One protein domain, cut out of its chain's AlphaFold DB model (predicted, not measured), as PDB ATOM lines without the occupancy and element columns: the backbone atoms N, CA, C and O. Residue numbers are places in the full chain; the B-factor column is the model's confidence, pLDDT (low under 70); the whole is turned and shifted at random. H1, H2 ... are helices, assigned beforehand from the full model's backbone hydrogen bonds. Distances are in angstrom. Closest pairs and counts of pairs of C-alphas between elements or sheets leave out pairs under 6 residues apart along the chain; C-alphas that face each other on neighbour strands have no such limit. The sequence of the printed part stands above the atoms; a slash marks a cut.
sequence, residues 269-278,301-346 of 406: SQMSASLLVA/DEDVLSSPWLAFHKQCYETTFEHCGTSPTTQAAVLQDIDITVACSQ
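Overview. This is residues 269 to 278 and 301 to 346 of the 406 residues of an uncharacterized protein of Ceriporiopsis subvermispora (strain B) (UniProt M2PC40). A long, loose helical hairpin of H3 and H4 makes most of the length, with short H2 at the start of H3 and H1 packed on H2 beyond that end. The turn of the hairpin, residues 322 to 329, sticks out at the opposite end. The printed part has 56 residues, with four named helices in the order H1, H2, H3, H4, no named strand, and the class all helix. It is loose, with a radius of gyration of the C-alphas of 13.6 A, and elongated, spanning 41 by 24 by 14 A.

Along the chain. Find C-alpha 269 at (277.448, 285.988, 332.724); from there H1 runs through residues 269 to 278, 14.1 A. After the cut, H2 takes residues 302 to 306, 6.0 A. Find C-alpha 308 at (284.562, 295.321, 330.864), where H3 begins; it runs to residue 322, 21.2 A. H4, residues 328 to 342, covers 22.0 A and ends with C-alpha 342 at (288.044, 297.351, 341.983).

Arrangement. Start at H1, which touches H2; their closest C-alphas, of Ser 272 and Ser 306, are 5.7 A apart. H2 and H3 touch only at the corner, H3 with residues 310 to 312 alone; the closest C-alphas, of Val 304 and Ala 311, are 5.2 A apart. H3 and H4 form a helical hairpin at a shallow tilt of 22 degrees, opposite ways. They only just touch, with 3 pairs of C-alphas within 8 A, the closest being Leu 310 and Val 342 at 7.4 A. H1 is apart from H3 and H4, and H2 is apart from H4. In H1, H2 and H3 every O i to N i+4 pair is within hydrogen-bond range; in H4, 6 of 11 are.

Size, cuts and confidence. The C-alphas farthest apart, of Ala 278 and Ser 327, are 42.0 A apart. Residues 279 to 300 are not printed, and C-alphas 278 and 301 are 18.6 A apart across this cut. The links H2 to H3 and H3 to H4 are tight. Look for pLDDT under 70 at residues 323 to 324 and 326 to 346; the mean of the printed part is 74.6.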
ATOM      1  N   SER A 269     276.996 285.470 334.026       77.38
ATOM      2  CA  SER A 269     277.448 285.988 332.724       77.38
ATOM      3  C   SER A 269     276.279 286.222 331.752       77.38
ATOM      4  O   SER A 269     276.210 287.231 331.055       77.38
ATOM      5  N   GLN A 270     275.259 285.359 331.801       82.81
ATOM      6  CA  GLN A 270     274.037 285.533 331.018       82.81
ATOM      7  C   GLN A 270     273.321 286.862 331.319       82.81
ATOM      8  O   GLN A 270     272.780 287.501 330.414       82.81
ATOM      9  N   MET A 271     273.316 287.293 332.582       86.44
ATOM     10  CA  MET A 271     272.679 288.535 333.008       86.44
ATOM     11  C   MET A 271     273.478 289.759 332.551       86.44
ATOM     12  O   MET A 271     272.879 290.713 332.055       86.44
ATOM     13  N   SER A 272     274.810 289.725 332.638       83.12
ATOM     14  CA  SER A 272     275.651 290.825 332.157       83.12
ATOM     15  C   SER A 272     275.625 290.943 330.629       83.12
ATOM     16  O   SER A 272     275.441 292.046 330.113       83.12
ATOM     17  N   ALA A 273     275.647 289.819 329.905       84.94
ATOM     18  CA  ALA A 273     275.428 289.797 328.461       84.94
ATOM     19  C   ALA A 273     274.058 290.396 328.097       84.94
ATOM     20  O   ALA A 273     273.967 291.237 327.208       84.94
ATOM     21  N   SER A 274     272.990 290.041 328.821       87.00
ATOM     22  CA  SER A 274     271.654 290.596 328.556       87.00
ATOM     23  C   SER A 274     271.558 292.109 328.795       87.00
ATOM     24  O   SER A 274     270.890 292.803 328.027       87.00
ATOM     25  N   LEU A 275     272.257 292.632 329.810       88.88
ATOM     26  CA  LEU A 275     272.327 294.068 330.090       88.88
ATOM     27  C   LEU A 275     273.097 294.811 328.999       88.88
ATOM     28  O   LEU A 275     272.634 295.855 328.546       88.88
ATOM     29  N   LEU A 276     274.213 294.248 328.534       85.69
ATOM     30  CA  LEU A 276     274.982 294.806 327.424       85.69
ATOM     31  C   LEU A 276     274.131 294.883 326.151       85.69
ATOM     32  O   LEU A 276     274.069 295.927 325.506       85.69
ATOM     33  N   VAL A 277     273.412 293.807 325.818       86.88
ATOM     34  CA  VAL A 277     272.503 293.788 324.661       86.88
ATOM     35  C   VAL A 277     271.390 294.826 324.812       86.88
ATOM     36  O   VAL A 277     271.053 295.510 323.844       86.88
ATOM     37  N   ALA A 278     270.822 294.977 326.010       87.81
ATOM     38  CA  ALA A 278     269.806 295.991 326.273       87.81
ATOM     39  C   ALA A 278     270.350 297.420 326.088       87.81
ATOM     40  O   ALA A 278     269.661 298.265 325.513       87.81
ATOM     41  N   ASP A 301     285.555 287.373 325.583       93.38
ATOM     42  CA  ASP A 301     285.958 286.818 326.874       93.38
ATOM     43  C   ASP A 301     284.880 287.077 327.944       93.38
ATOM     44  O   ASP A 301     284.328 288.177 328.046       93.38
ATOM     45  N   GLU A 302     284.598 286.070 328.765       90.31
ATOM     46  CA  GLU A 302     283.632 286.142 329.865       90.31
ATOM     47  C   GLU A 302     284.020 287.224 330.887       90.31
ATOM     48  O   GLU A 302     283.154 287.896 331.458       90.31
ATOM     49  N   ASP A 303     285.323 287.463 331.066       90.44
ATOM     50  CA  ASP A 303     285.842 288.548 331.908       90.44
ATOM     51  C   ASP A 303     285.403 289.925 331.366       90.44
ATOM     52  O   ASP A 303     285.032 290.819 332.129       90.44
ATOM     53  N   VAL A 304     285.382 290.093 330.038       91.81
ATOM     54  CA  VAL A 304     284.949 291.338 329.377       91.81
ATOM     55  C   VAL A 304     283.438 291.513 329.494       91.81
ATOM     56  O   VAL A 304     282.965 292.626 329.724       91.81
ATOM     57  N   LEU A 305     282.674 290.425 329.366       89.81
ATOM     58  CA  LEU A 305     281.215 290.458 329.491       89.81
ATOM     59  C   LEU A 305     280.753 290.714 330.927       89.81
ATOM     60  O   LEU A 305     279.692 291.304 331.129       89.81
ATOM     61  N   SER A 306     281.504 290.249 331.923       88.38
ATOM     62  CA  SER A 306     281.163 290.415 333.340       88.38
ATOM     63  C   SER A 306     281.652 291.745 333.912       88.38
ATOM     64  O   SER A 306     280.912 292.396 334.652       88.38
ATOM     65  N   SER A 307     282.865 292.178 333.555       90.19
ATOM     66  CA  SER A 307     283.453 293.429 334.035       90.19
ATOM     67  C   SER A 307     284.368 294.056 332.973       90.19
ATOM     68  O   SER A 307     285.595 293.918 333.032       90.19
ATOM     69  N   PRO A 308     283.803 294.802 332.003       86.38
ATOM     70  CA  PRO A 308     284.562 295.321 330.864       86.38
ATOM     71  C   PRO A 308     285.695 296.260 331.290       86.38
ATOM     72  O   PRO A 308     286.773 296.242 330.699       86.38
ATOM     73  N   TRP A 309     285.492 297.044 332.354       88.00
ATOM     74  CA  TRP A 309     286.527 297.926 332.895       88.00
ATOM     75  C   TRP A 309     287.671 297.158 333.550       88.00
ATOM     76  O   TRP A 309     288.833 297.508 333.345       88.00
ATOM     77  N   LEU A 310     287.370 296.102 334.308       89.25
ATOM     78  CA  LEU A 310     288.405 295.274 334.923       89.25
ATOM     79  C   LEU A 310     289.201 294.525 333.853       89.25
ATOM     80  O   LEU A 310     290.429 294.524 333.908       89.25
ATOM     81  N   ALA A 311     288.519 293.968 332.850       90.94
ATOM     82  CA  ALA A 311     289.163 293.312 331.718       90.94
ATOM     83  C   ALA A 311     290.073 294.280 330.942       90.94
ATOM     84  O   ALA A 311     291.220 293.944 330.646       90.94
ATOM     85  N   PHE A 312     289.614 295.513 330.699       89.69
ATOM     86  CA  PHE A 312     290.436 296.562 330.095       89.69
ATOM     87  C   PHE A 312     291.676 296.879 330.940       89.69
ATOM     88  O   PHE A 312     292.791 296.893 330.421       89.69
ATOM     89  N   HIS A 313     291.515 297.087 332.250       89.81
ATOM     90  CA  HIS A 313     292.644 297.349 333.142       89.81
ATOM     91  C   HIS A 313     293.642 296.193 333.152       89.81
ATOM     92  O   HIS A 313     294.842 296.430 333.000       89.81
ATOM     93  N   LYS A 314     293.160 294.954 333.274       90.75
ATOM     94  CA  LYS A 314     293.978 293.738 333.217       90.75
ATOM     95  C   LYS A 314     294.794 293.694 331.925       90.75
ATOM     96  O   LYS A 314     296.011 293.545 331.989       90.75
ATOM     97  N   GLN A 315     294.166 293.967 330.782       89.62
ATOM     98  CA  GLN A 315     294.841 294.011 329.486       89.62
ATOM     99  C   GLN A 315     295.882 295.144 329.393       89.62
ATOM    100  O   GLN A 315     296.993 294.940 328.894       89.62
ATOM    101  N   CYS A 316     295.574 296.341 329.905       87.81
ATOM    102  CA  CYS A 316     296.542 297.439 329.977       87.81
ATOM    103  C   CYS A 316     297.756 297.080 330.843       87.81
ATOM    104  O   CYS A 316     298.882 297.418 330.488       87.81
ATOM    105  N   TYR A 317     297.559 296.376 331.956       84.88
ATOM    106  CA  TYR A 317     298.673 295.952 332.796       84.88
ATOM    107  C   TYR A 317     299.487 294.838 332.139       84.88
ATOM    108  O   TYR A 317     300.706 294.974 332.032       84.88
ATOM    109  N   GLU A 318     298.847 293.781 331.641       85.69
ATOM    110  CA  GLU A 318     299.531 292.662 330.979       85.69
ATOM    111  C   GLU A 318     300.429 293.151 329.832       85.69
ATOM    112  O   GLU A 318     301.614 292.812 329.786       85.69
ATOM    113  N   THR A 319     299.930 294.069 329.000       82.44
ATOM    114  CA  THR A 319     300.711 294.656 327.896       82.44
ATOM    115  C   THR A 319     301.928 295.466 328.363       82.44
ATOM    116  O   THR A 319     302.971 295.442 327.700       82.44
ATOM    117  N   THR A 320     301.851 296.146 329.515       79.81
ATOM    118  CA  THR A 320     303.002 296.877 330.083       79.81
ATOM    119  C   THR A 320     304.078 295.957 330.660       79.81
ATOM    120  O   THR A 320     305.265 296.286 330.588       79.81
ATOM    121  N   PHE A 321     303.703 294.791 331.192       73.12
ATOM    122  CA  PHE A 321     304.655 293.849 331.789       73.12
ATOM    123  C   PHE A 321     305.365 292.976 330.752       73.12
ATOM    124  O   PHE A 321     306.560 292.713 330.912       73.12
ATOM    125  N   GLU A 322     304.690 292.602 329.661       72.81
ATOM    126  CA  GLU A 322     305.313 291.852 328.559       72.81
ATOM    127  C   GLU A 322     306.504 292.597 327.935       72.81
ATOM    128  O   GLU A 322     307.473 291.977 327.499       72.81
ATOM    129  N   HIS A 323     306.488 293.933 327.970       67.44
ATOM    130  CA  HIS A 323     307.569 294.763 327.438       67.44
ATOM    131  C   HIS A 323     308.734 294.978 328.418       67.44
ATOM    132  O   HIS A 323     309.834 295.320 327.986       67.44
ATOM    133  N   CYS A 324     308.530 294.767 329.722       68.44
ATOM    134  CA  CYS A 324     309.535 295.060 330.749       68.44
ATOM    135  C   CYS A 324     310.344 293.839 331.214       68.44
ATOM    136  O   CYS A 324     311.250 293.995 332.033       68.44
ATOM    137  N   GLY A 325     310.058 292.630 330.715       70.75
ATOM    138  CA  GLY A 325     310.832 291.421 331.041       70.75
ATOM    139  C   GLY A 325     310.872 291.076 332.537       70.75
ATOM    140  O   GLY A 325     311.765 290.359 332.992       70.75
ATOM    141  N   THR A 326     309.939 291.609 333.327       59.31
ATOM    142  CA  THR A 326     309.868 291.374 334.769       59.31
ATOM    143  C   THR A 326     309.405 289.951 335.061       59.31
ATOM    144  O   THR A 326     308.521 289.428 334.390       59.31
ATOM    145  N   SER A 327     309.994 289.313 336.077       65.75
ATOM    146  CA  SER A 327     309.709 287.912 336.407       65.75
ATOM    147  C   SER A 327     308.233 287.682 336.795       65.75
ATOM    148  O   SER A 327     307.670 288.524 337.503       65.75
ATOM    149  N   PRO A 328     307.640 286.523 336.448       67.56
ATOM    150  CA  PRO A 328     306.215 286.215 336.658       67.56
ATOM    151  C   PRO A 328     305.758 286.271 338.127       67.56
ATOM    152  O   PRO A 328     304.583 286.487 338.409       67.56
ATOM    153  N   THR A 329     306.677 286.141 339.087       69.62
ATOM    154  CA  THR A 329     306.370 286.207 340.524       69.62
ATOM    155  C   THR A 329     305.881 287.591 340.966       69.62
ATOM    156  O   THR A 329     305.056 287.689 341.870       69.62
ATOM    157  N   THR A 330     306.348 288.665 340.324       67.88
ATOM    158  CA  THR A 330     305.945 290.042 340.661       67.88
ATOM    159  C   THR A 330     304.574 290.390 340.071       67.88
ATOM    160  O   THR A 330     303.840 291.189 340.643       67.88
ATOM    161  N   GLN A 331     304.198 289.748 338.962       63.75
ATOM    162  CA  GLN A 331     302.938 289.981 338.252       63.75
ATOM    163  C   GLN A 331     301.719 289.519 339.066       63.75
ATOM    164  O   GLN A 331     300.722 290.234 339.153       63.75
ATOM    165  N   ALA A 332     301.815 288.356 339.720       64.50
ATOM    166  CA  ALA A 332     300.713 287.786 340.499       64.50
ATOM    167  C   ALA A 332     300.342 288.626 341.737       64.50
ATOM    168  O   ALA A 332     299.172 288.702 342.100       64.50
ATOM    169  N   ALA A 333     301.324 289.283 342.364       69.00
ATOM    170  CA  ALA A 333     301.088 290.123 343.537       69.00
ATOM    171  C   ALA A 333     300.334 291.419 343.189       69.00
ATOM    172  O   ALA A 333     299.481 291.853 343.955       69.00
ATOM    173  N   VAL A 334     300.613 292.013 342.023       66.69
ATOM    174  CA  VAL A 334     299.964 293.259 341.580       66.69
ATOM    175  C   VAL A 334     298.512 293.015 341.165       66.69
ATOM    176  O   VAL A 334     297.643 293.823 341.479       66.69
ATOM    177  N   LEU A 335     298.223 291.891 340.500       63.72
ATOM    178  CA  LEU A 335     296.859 291.567 340.062       63.72
ATOM    179  C   LEU A 335     295.909 291.291 341.242       63.72
ATOM    180  O   LEU A 335     294.767 291.738 341.210       63.72
ATOM    181  N   GLN A 336     296.385 290.633 342.307       66.44
ATOM    182  CA  GLN A 336     295.570 290.380 343.505       66.44
ATOM    183  C   GLN A 336     295.184 291.665 344.254       66.44
ATOM    184  O   GLN A 336     294.094 291.740 344.815       66.44
ATOM    185  N   ASP A 337     296.045 292.683 344.236       58.16
ATOM    186  CA  ASP A 337     295.765 293.975 344.875       58.16
ATOM    187  C   ASP A 337     294.679 294.764 344.112       58.16
ATOM    188  O   ASP A 337     293.876 295.491 344.702       58.16
ATOM    189  N   ILE A 338     294.592 294.579 342.788       61.62
ATOM    190  CA  ILE A 338     293.594 295.239 341.932       61.62
ATOM    191  C   ILE A 338     292.208 294.611 342.104       61.62
ATOM    192  O   ILE A 338     291.238 295.358 342.236       61.62
ATOM    193  N   ASP A 339     292.101 293.280 342.169       55.44
ATOM    194  CA  ASP A 339     290.814 292.593 342.389       55.44
ATOM    195  C   ASP A 339     290.134 293.058 343.688       55.44
ATOM    196  O   ASP A 339     288.916 293.239 343.738       55.44
ATOM    197  N   ILE A 340     290.927 293.337 344.726       51.94
ATOM    198  CA  ILE A 340     290.431 293.847 346.012       51.94
ATOM    199  C   ILE A 340     290.012 295.319 345.900       51.94
ATOM    200  O   ILE A 340     289.028 295.736 346.513       51.94
ATOM    201  N   THR A 341     290.727 296.112 345.102       48.84
ATOM    202  CA  THR A 341     290.481 297.556 344.993       48.84
ATOM    203  C   THR A 341     289.307 297.879 344.058       48.84
ATOM    204  O   THR A 341     288.534 298.795 344.340       48.84
ATOM    205  N   VAL A 342     289.112 297.115 342.977       48.69
ATOM    206  CA  VAL A 342     288.044 297.351 341.983       48.69
ATOM    207  C   VAL A 342     286.703 296.748 342.416       48.69
ATOM    208  O   VAL A 342     285.663 297.355 342.159       48.69
ATOM    209  N   ALA A 343     286.693 295.644 343.174       41.50
ATOM    210  CA  ALA A 343     285.472 295.136 343.821       41.50
ATOM    211  C   ALA A 343     284.899 296.106 344.884       41.50
ATOM    212  O   ALA A 343     283.770 295.937 345.347       41.50
ATOM    213  N   CYS A 344     285.659 297.148 345.236       34.03
ATOM    214  CA  CYS A 344     285.295 298.213 346.161       34.03
ATOM    215  C   CYS A 344     285.155 299.580 345.467       34.03
ATOM    216  O   CYS A 344     285.502 300.606 346.051       34.03
ATOM    217  N   SER A 345     284.576 299.645 344.263       37.69
ATOM    218  CA  SER A 345     284.025 300.907 343.749       37.69
ATOM    219  C   SER A 345     282.754 301.283 344.530       37.69
ATOM    220  O   SER A 345     281.636 301.243 344.015       37.69
ATOM    221  N   GLN A 346     282.916 301.612 345.813       40.62
ATOM    222  CA  GLN A 346     281.938 302.418 346.524       40.62
ATOM    223  C   GLN A 346     281.826 303.742 345.759       40.62
ATOM    224  O   GLN A 346     282.838 304.316 345.349       40.62
TER     225      GLN A 346